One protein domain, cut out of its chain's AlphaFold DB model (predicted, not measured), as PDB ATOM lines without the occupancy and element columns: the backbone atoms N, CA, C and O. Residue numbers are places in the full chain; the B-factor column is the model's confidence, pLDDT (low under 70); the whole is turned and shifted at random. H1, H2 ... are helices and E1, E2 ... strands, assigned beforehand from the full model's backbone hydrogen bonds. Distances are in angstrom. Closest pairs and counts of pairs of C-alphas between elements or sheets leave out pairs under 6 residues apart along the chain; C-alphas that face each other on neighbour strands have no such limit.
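This is residues 10 to 69 of the 71 residues of the protein "Toxin-antitoxin system, toxin component, RelE domain protein" of Fusobacterium sp. CM21 (UniProt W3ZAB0). A twisted two-stranded hairpin, E1 and E2, has two helices on one side of it: H2 next to E1 and the shorter H1 near E2. Loops reach out past both ends of the hairpin, residues 35 to 48 at one end and 54 to 63 at the other. The printed part has 60 residues, with H1, H2, E1 and E2 in that order along the chain; the sheet E1 - E2 is antiparallel and the class is mixed, helices and strands. The whole is compact, with a radius of gyration of the C-alphas of 11.8 A, and spans 32 by 24 by 21 A.

H1, residues 10 to 17, and H2, residues 22 to 34, are near each other, with 5 pairs of C-alphas within 10 A, the closest 8.4 A apart. The closest C-alphas of H2 and E1, residues 49 to 53, are those of Leu 28 and Phe 53, 6.8 A apart. E1 and E2, residues 64 to 68, form a hairpin, antiparallel at 150 degrees; N 51 and O 66, at 2.9 A, are within hydrogen-bond range. H1 and E2 are near each other, with 5 pairs within 10 A. H1 and E1 are apart, as are H2 and E2. Residues 40 to 41 pair antiparallel with residues 49 to 50 of E1. In H1 and H2 every O i to N i+4 pair is within hydrogen-bond range.

H1 begins at C-alpha 10, (62.841, 150.617, 12.943), and is 10.4 A long. H2 is 18.2 A long, E1 12.5 A and E2 13.1 A, ending at C-alpha 68, (73.952, 153.422, 8.425).

The C-alphas farthest apart, those of Gly 44 and Asn 57, are 34.5 A apart. The link H2 to E1 is long, with 14 residues. The printed part has no cut; residues 58 to 61 have pLDDT under 70.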
ATOM      1  N   ILE A  10      63.345 149.281  13.276       96.88
ATOM      2  CA  ILE A  10      62.841 150.617  12.943       96.88
ATOM      3  C   ILE A  10      63.115 151.000  11.482       96.88
ATOM      4  O   ILE A  10      62.275 151.657  10.872       96.88
ATOM      5  N   PHE A  11      64.241 150.572  10.908       97.62
ATOM      6  CA  PHE A  11      64.569 150.825   9.508       97.62
ATOM      7  C   PHE A  11      63.565 150.111   8.603       97.62
ATOM      8  O   PHE A  11      62.876 150.775   7.834       97.62
ATOM      9  N   THR A  12      63.390 148.798   8.778       97.44
ATOM     10  CA  THR A  12      62.466 147.992   7.966       97.44
ATOM     11  C   THR A  12      61.024 148.487   8.090       97.44
ATOM     12  O   THR A  12      60.302 148.569   7.096       97.44
ATOM     13  N   LYS A  13      60.593 148.872   9.302       97.62
ATOM     14  CA  LYS A  13      59.263 149.459   9.522       97.62
ATOM     15  C   LYS A  13      59.086 150.756   8.731       97.62
ATOM     16  O   LYS A  13      58.121 150.882   7.983       97.62
ATOM     17  N   ARG A  14      60.020 151.707   8.868       96.75
ATOM     18  CA  ARG A  14      59.947 153.002   8.173       96.75
ATOM     19  C   ARG A  14      60.040 152.852   6.661       96.75
ATOM     20  O   ARG A  14      59.311 153.546   5.968       96.75
ATOM     21  N   TRP A  15      60.881 151.943   6.174       96.06
ATOM     22  CA  TRP A  15      61.036 151.628   4.754       96.06
ATOM     23  C   TRP A  15      59.699 151.254   4.105       96.06
ATOM     24  O   TRP A  15      59.299 151.841   3.099       96.06
ATOM     25  N   LYS A  16      58.955 150.357   4.761       95.62
ATOM     26  CA  LYS A  16      57.621 149.930   4.320       95.62
ATOM     27  C   LYS A  16      56.579 151.044   4.438       95.62
ATOM     28  O   LYS A  16      55.785 151.221   3.522       95.62
ATOM     29  N   GLU A  17      56.591 151.823   5.525       95.88
ATOM     30  CA  GLU A  17      55.652 152.945   5.730       95.88
ATOM     31  C   GLU A  17      55.736 154.011   4.627       95.88
ATOM     32  O   GLU A  17      54.725 154.617   4.282       95.88
ATOM     33  N   ILE A  18      56.924 154.234   4.059       91.94
ATOM     34  CA  ILE A  18      57.125 155.194   2.962       91.94
ATOM     35  C   ILE A  18      56.954 154.567   1.565       91.94
ATOM     36  O   ILE A  18      57.219 155.227   0.556       91.94
ATOM     37  N   GLY A  19      56.479 153.317   1.508       92.31
ATOM     38  CA  GLY A  19      56.115 152.617   0.279       92.31
ATOM     39  C   GLY A  19      57.298 152.099  -0.536       92.31
ATOM     40  O   GLY A  19      57.182 152.040  -1.756       92.31
ATOM     41  N   LEU A  20      58.424 151.773   0.107       93.12
ATOM     42  CA  LEU A  20      59.574 151.151  -0.556       93.12
ATOM     43  C   LEU A  20      59.602 149.647  -0.291       93.12
ATOM     44  O   LEU A  20      59.288 149.193   0.814       93.12
ATOM     45  N   GLY A  21      59.982 148.890  -1.315       94.00
ATOM     46  CA  GLY A  21      60.062 147.438  -1.303       94.00
ATOM     47  C   GLY A  21      61.493 146.923  -1.424       94.00
ATOM     48  O   GLY A  21      62.469 147.626  -1.135       94.00
ATOM     49  N   ASP A  22      61.596 145.662  -1.832       95.88
ATOM     50  CA  ASP A  22      62.853 144.913  -1.863       95.88
ATOM     51  C   ASP A  22      63.776 145.364  -3.005       95.88
ATOM     52  O   ASP A  22      64.998 145.351  -2.849       95.88
ATOM     53  N   ASP A  23      63.221 145.826  -4.128       94.62
ATOM     54  CA  ASP A  23      64.005 146.314  -5.269       94.62
ATOM     55  C   ASP A  23      64.735 147.621  -4.937       94.62
ATOM     56  O   ASP A  23      65.928 147.782  -5.234       94.62
ATOM     57  N   GLU A  24      64.067 148.541  -4.236       95.00
ATOM     58  CA  GLU A  24      64.714 149.753  -3.740       95.00
ATOM     59  C   GLU A  24      65.746 149.427  -2.659       95.00
ATOM     60  O   GLU A  24      66.821 150.033  -2.624       95.00
ATOM     61  N   LEU A  25      65.450 148.457  -1.786       96.25
ATOM     62  CA  LEU A  25      66.363 148.048  -0.722       96.25
ATOM     63  C   LEU A  25      67.641 147.449  -1.316       96.25
ATOM     64  O   LEU A  25      68.750 147.828  -0.937       96.25
ATOM     65  N   LYS A  26      67.496 146.575  -2.313       95.75
ATOM     66  CA  LYS A  26      68.608 145.999  -3.072       95.75
ATOM     67  C   LYS A  26      69.423 147.079  -3.781       95.75
ATOM     68  O   LYS A  26      70.653 147.031  -3.774       95.75
ATOM     69  N   SER A  27      68.761 148.081  -4.352       95.19
ATOM     70  CA  SER A  27      69.424 149.213  -5.010       95.19
ATOM     71  C   SER A  27      70.240 150.058  -4.026       95.19
ATOM     72  O   SER A  27      71.385 150.418  -4.316       95.19
ATOM     73  N   LEU A  28      69.700 150.313  -2.831       95.69
ATOM     74  CA  LEU A  28      70.420 150.953  -1.730       95.69
ATOM     75  C   LEU A  28      71.637 150.120  -1.295       95.69
ATOM     76  O   LEU A  28      72.734 150.662  -1.164       95.69
ATOM     77  N   GLN A  29      71.477 148.808  -1.111       95.75
ATOM     78  CA  GLN A  29      72.574 147.913  -0.728       95.75
ATOM     79  C   GLN A  29      73.687 147.897  -1.784       95.75
ATOM     80  O   GLN A  29      74.861 148.018  -1.442       95.75
ATOM     81  N   ILE A  30      73.346 147.831  -3.075       95.19
ATOM     82  CA  ILE A  30      74.320 147.912  -4.175       95.19
ATOM     83  C   ILE A  30      75.051 149.260  -4.168       95.19
ATOM     84  O   ILE A  30      76.265 149.293  -4.381       95.19
ATOM     85  N   MET A  31      74.346 150.369  -3.921       94.75
ATOM     86  CA  MET A  31      74.974 151.688  -3.788       94.75
ATOM     87  C   MET A  31      76.008 151.692  -2.653       94.75
ATOM     88  O   MET A  31      77.147 152.109  -2.872       94.75
ATOM     89  N   LEU A  32      75.632 151.197  -1.472       95.56
ATOM     90  CA  LEU A  32      76.512 151.143  -0.304       95.56
ATOM     91  C   LEU A  32      77.688 150.177  -0.504       95.56
ATOM     92  O   LEU A  32      78.798 150.473  -0.077       95.56
ATOM     93  N   LEU A  33      77.492 149.062  -1.215       94.94
ATOM     94  CA  LEU A  33      78.579 148.144  -1.578       94.94
ATOM     95  C   LEU A  33      79.616 148.798  -2.494       94.94
ATOM     96  O   LEU A  33      80.810 148.545  -2.334       94.94
ATOM     97  N   LYS A  34      79.168 149.611  -3.459       94.44
ATOM     98  CA  LYS A  34      80.049 150.308  -4.409       94.44
ATOM     99  C   LYS A  34      80.844 151.426  -3.742       94.44
ATOM    100  O   LYS A  34      82.007 151.612  -4.082       94.44
ATOM    101  N   ASN A  35      80.217 152.174  -2.835       93.31
ATOM    102  CA  ASN A  35      80.880 153.234  -2.086       93.31
ATOM    103  C   ASN A  35      80.365 153.298  -0.633       93.31
ATOM    104  O   ASN A  35      79.426 154.049  -0.335       93.31
ATOM    105  N   PRO A  36      81.001 152.547   0.280       93.00
ATOM    106  CA  PRO A  36      80.641 152.511   1.697       93.00
ATOM    107  C   PRO A  36      80.845 153.852   2.408       93.00
ATOM    108  O   PRO A  36      80.166 154.137   3.391       93.00
ATOM    109  N   ASP A  37      81.713 154.718   1.877       92.38
ATOM    110  CA  ASP A  37      82.008 156.047   2.421       92.38
ATOM    111  C   ASP A  37      81.117 157.157   1.838       92.38
ATOM    112  O   ASP A  37      81.286 158.332   2.162       92.38
ATOM    113  N   SER A  38      80.144 156.806   0.988       91.31
ATOM    114  CA  SER A  38      79.262 157.774   0.315       91.31
ATOM    115  C   SER A  38      78.397 158.606   1.270       91.31
ATOM    116  O   SER A  38      77.996 159.724   0.931       91.31
ATOM    117  N   GLY A  39      78.097 158.085   2.461       92.62
ATOM    118  CA  GLY A  39      77.396 158.813   3.506       92.62
ATOM    119  C   GLY A  39      78.331 159.710   4.317       92.62
ATOM    120  O   GLY A  39      79.376 159.274   4.803       92.62
ATOM    121  N   GLN A  40      77.902 160.954   4.526       94.56
ATOM    122  CA  GLN A  40      78.594 161.896   5.407       94.56
ATOM    123  C   GLN A  40      78.453 161.448   6.861       94.56
ATOM    124  O   GLN A  40      77.341 161.129   7.296       94.56
ATOM    125  N   ILE A  41      79.560 161.442   7.606       95.00
ATOM    126  CA  ILE A  41      79.552 161.150   9.042       95.00
ATOM    127  C   ILE A  41      78.784 162.263   9.755       95.00
ATOM    128  O   ILE A  41      79.014 163.449   9.526       95.00
ATOM    129  N   MET A  42      77.843 161.879  10.611       94.50
ATOM    130  CA  MET A  42      77.146 162.804  11.491       94.50
ATOM    131  C   MET A  42      77.954 162.955  12.777       94.50
ATOM    132  O   MET A  42      78.097 162.004  13.548       94.50
ATOM    133  N   GLU A  43      78.498 164.145  13.007       94.56
ATOM    134  CA  GLU A  43      79.271 164.445  14.215       94.56
ATOM    135  C   GLU A  43      78.459 164.176  15.491       94.56
ATOM    136  O   GLU A  43      77.236 164.320  15.517       94.56
ATOM    137  N   GLY A  44      79.139 163.727  16.547       94.06
ATOM    138  CA  GLY A  44      78.505 163.402  17.829       94.06
ATOM    139  C   GLY A  44      77.688 162.101  17.857       94.06
ATOM    140  O   GLY A  44      77.125 161.775  18.894       94.06
ATOM    141  N   THR A  45      77.632 161.333  16.760       93.06
ATOM    142  CA  THR A  45      76.853 160.075  16.688       93.06
ATOM    143  C   THR A  45      77.682 158.798  16.845       93.06
ATOM    144  O   THR A  45      77.137 157.701  16.760       93.06
ATOM    145  N   GLY A  46      78.998 158.919  17.041       91.12
ATOM    146  CA  GLY A  46      79.892 157.759  17.130       91.12
ATOM    147  C   GLY A  46      80.136 157.046  15.793       91.12
ATOM    148  O   GLY A  46      80.471 155.870  15.799       91.12
ATOM    149  N   GLY A  47      79.972 157.739  14.657       91.44
ATOM    150  CA  GLY A  47      80.316 157.210  13.328       91.44
ATOM    151  C   GLY A  47      79.132 156.901  12.408       91.44
ATOM    152  O   GLY A  47      79.340 156.364  11.322       91.44
ATOM    153  N   ILE A  48      77.899 157.266  12.783       95.75
ATOM    154  CA  ILE A  48      76.738 157.070  11.906       95.75
ATOM    155  C   ILE A  48      76.887 157.947  10.660       95.75
ATOM    156  O   ILE A  48      77.105 159.158  10.736       95.75
ATOM    157  N   ARG A  49      76.704 157.333   9.495       96.56
ATOM    158  CA  ARG A  49      76.729 157.975   8.185       96.56
ATOM    159  C   ARG A  49      75.321 158.236   7.684       96.56
ATOM    160  O   ARG A  49      74.417 157.437   7.905       96.56
ATOM    161  N   LYS A  50      75.142 159.341   6.963       96.62
ATOM    162  CA  LYS A  50      73.881 159.731   6.324       96.62
ATOM    163  C   LYS A  50      74.075 159.860   4.820       96.62
ATOM    164  O   LYS A  50      74.820 160.729   4.366       96.62
ATOM    165  N   VAL A  51      73.363 159.038   4.054       95.69
ATOM    166  CA  VAL A  51      73.382 159.054   2.585       95.69
ATOM    167  C   VAL A  51      72.033 159.500   2.026       95.69
ATOM    168  O   VAL A  51      70.975 159.261   2.616       95.69
ATOM    169  N   ARG A  52      72.069 160.184   0.880       93.69
ATOM    170  CA  ARG A  52      70.873 160.500   0.098       93.69
ATOM    171  C   ARG A  52      70.639 159.386  -0.916       93.69
ATOM    172  O   ARG A  52      71.444 159.223  -1.826       93.69
ATOM    173  N   PHE A  53      69.526 158.675  -0.782       93.62
ATOM    174  CA  PHE A  53      69.128 157.615  -1.700       93.62
ATOM    175  C   PHE A  53      68.077 158.149  -2.692       93.62
ATOM    176  O   PHE A  53      66.979 158.538  -2.273       93.62
ATOM    177  N   PRO A  54      68.412 158.267  -3.990       90.06
ATOM    178  CA  PRO A  54      67.446 158.634  -5.012       90.06
ATOM    179  C   PRO A  54      66.508 157.452  -5.271       90.06
ATOM    180  O   PRO A  54      66.952 156.310  -5.329       90.06
ATOM    181  N   LEU A  55      65.220 157.738  -5.439       85.56
ATOM    182  CA  LEU A  55      64.241 156.743  -5.866       85.56
ATOM    183  C   LEU A  55      64.029 156.870  -7.372       85.56
ATOM    184  O   LEU A  55      63.933 157.990  -7.883       85.56
ATOM    185  N   GLU A  56      63.951 155.740  -8.072       77.94
ATOM    186  CA  GLU A  56      63.635 155.740  -9.498       77.94
ATOM    187  C   GLU A  56      62.265 156.381  -9.748       77.94
ATOM    188  O   GLU A  56      61.345 156.289  -8.933       77.94
ATOM    189  N   ASN A  57      62.142 157.093 -10.870       72.44
ATOM    190  CA  ASN A  57      60.920 157.795 -11.281       72.44
ATOM    191  C   ASN A  57      60.405 158.865 -10.298       72.44
ATOM    192  O   ASN A  57      59.285 159.354 -10.443       72.44
ATOM    193  N   ARG A  58      61.220 159.290  -9.323       69.25
ATOM    194  CA  ARG A  58      60.915 160.429  -8.451       69.25
ATOM    195  C   ARG A  58      61.988 161.508  -8.578       69.25
ATOM    196  O   ARG A  58      63.184 161.241  -8.531       69.25
ATOM    197  N   GLY A  59      61.554 162.761  -8.726       65.50
ATOM    198  CA  GLY A  59      62.453 163.919  -8.750       65.50
ATOM    199  C   GLY A  59      63.200 164.118  -7.422       65.50
ATOM    200  O   GLY A  59      62.982 163.397  -6.448       65.50
ATOM    201  N   LYS A  60      64.051 165.153  -7.334       61.78
ATOM    202  CA  LYS A  60      64.849 165.461  -6.123       61.78
ATOM    203  C   LYS A  60      64.025 165.506  -4.824       61.78
ATOM    204  O   LYS A  60      64.570 165.197  -3.765       61.78
ATOM    205  N   SER A  61      62.748 165.885  -4.888       67.25
ATOM    206  CA  SER A  61      61.819 165.924  -3.751       67.25
ATOM    207  C   SER A  61      61.419 164.542  -3.221       67.25
ATOM    208  O   SER A  61      61.048 164.441  -2.057       67.25
ATOM    209  N   GLY A  62      61.526 163.483  -4.025       74.81
ATOM    210  CA  GLY A  62      61.147 162.125  -3.634       74.81
ATOM    211  C   GLY A  62      62.295 161.256  -3.125       74.81
ATOM    212  O   GLY A  62      62.065 160.096  -2.819       74.81
ATOM    213  N   SER A  63      63.523 161.772  -3.028       84.69
ATOM    214  CA  SER A  63      64.650 161.017  -2.462       84.69
ATOM    215  C   SER A  63      64.518 160.852  -0.947       84.69
ATOM    216  O   SER A  63      64.101 161.791  -0.263       84.69
ATOM    217  N   VAL A  64      65.013 159.743  -0.411       93.00
ATOM    218  CA  VAL A  64      65.012 159.460   1.030       93.00
ATOM    219  C   VAL A  64      66.417 159.599   1.616       93.00
ATOM    220  O   VAL A  64      67.419 159.606   0.896       93.00
ATOM    221  N   ARG A  65      66.507 159.769   2.935       94.06
ATOM    222  CA  ARG A  65      67.786 159.778   3.657       94.06
ATOM    223  C   ARG A  65      67.894 158.503   4.469       94.06
ATOM    224  O   ARG A  65      66.965 158.173   5.199       94.06
ATOM    225  N   VAL A  66      69.026 157.826   4.343       96.31
ATOM    226  CA  VAL A  66      69.306 156.575   5.047       96.31
ATOM    227  C   VAL A  66      70.485 156.793   5.981       96.31
ATOM    228  O   VAL A  66      71.499 157.369   5.577       96.31
ATOM    229  N   CYS A  67      70.336 156.340   7.223       97.00
ATOM    230  CA  CYS A  67      71.411 156.297   8.204       97.00
ATOM    231  C   CYS A  67      71.957 154.870   8.295       97.00
ATOM    232  O   CYS A  67      71.171 153.927   8.365       97.00
ATOM    233  N   TYR A  68      73.278 154.717   8.303       96.38
ATOM    234  CA  TYR A  68      73.952 153.422   8.425       96.38
ATOM    235  C   TYR A  68      75.311 153.584   9.111       96.38
ATOM    236  O   TYR A  68      75.774 154.699   9.344       96.38
ATOM    237  N   THR A  69      75.952 152.464   9.420       94.69
ATOM    238  CA  THR A  69      77.344 152.400   9.870       94.69
ATOM    239  C   THR A  69      78.041 151.262   9.124       94.69
ATOM    240  O   THR A  69      77.381 150.294   8.748       94.69
TER     241      THR A  69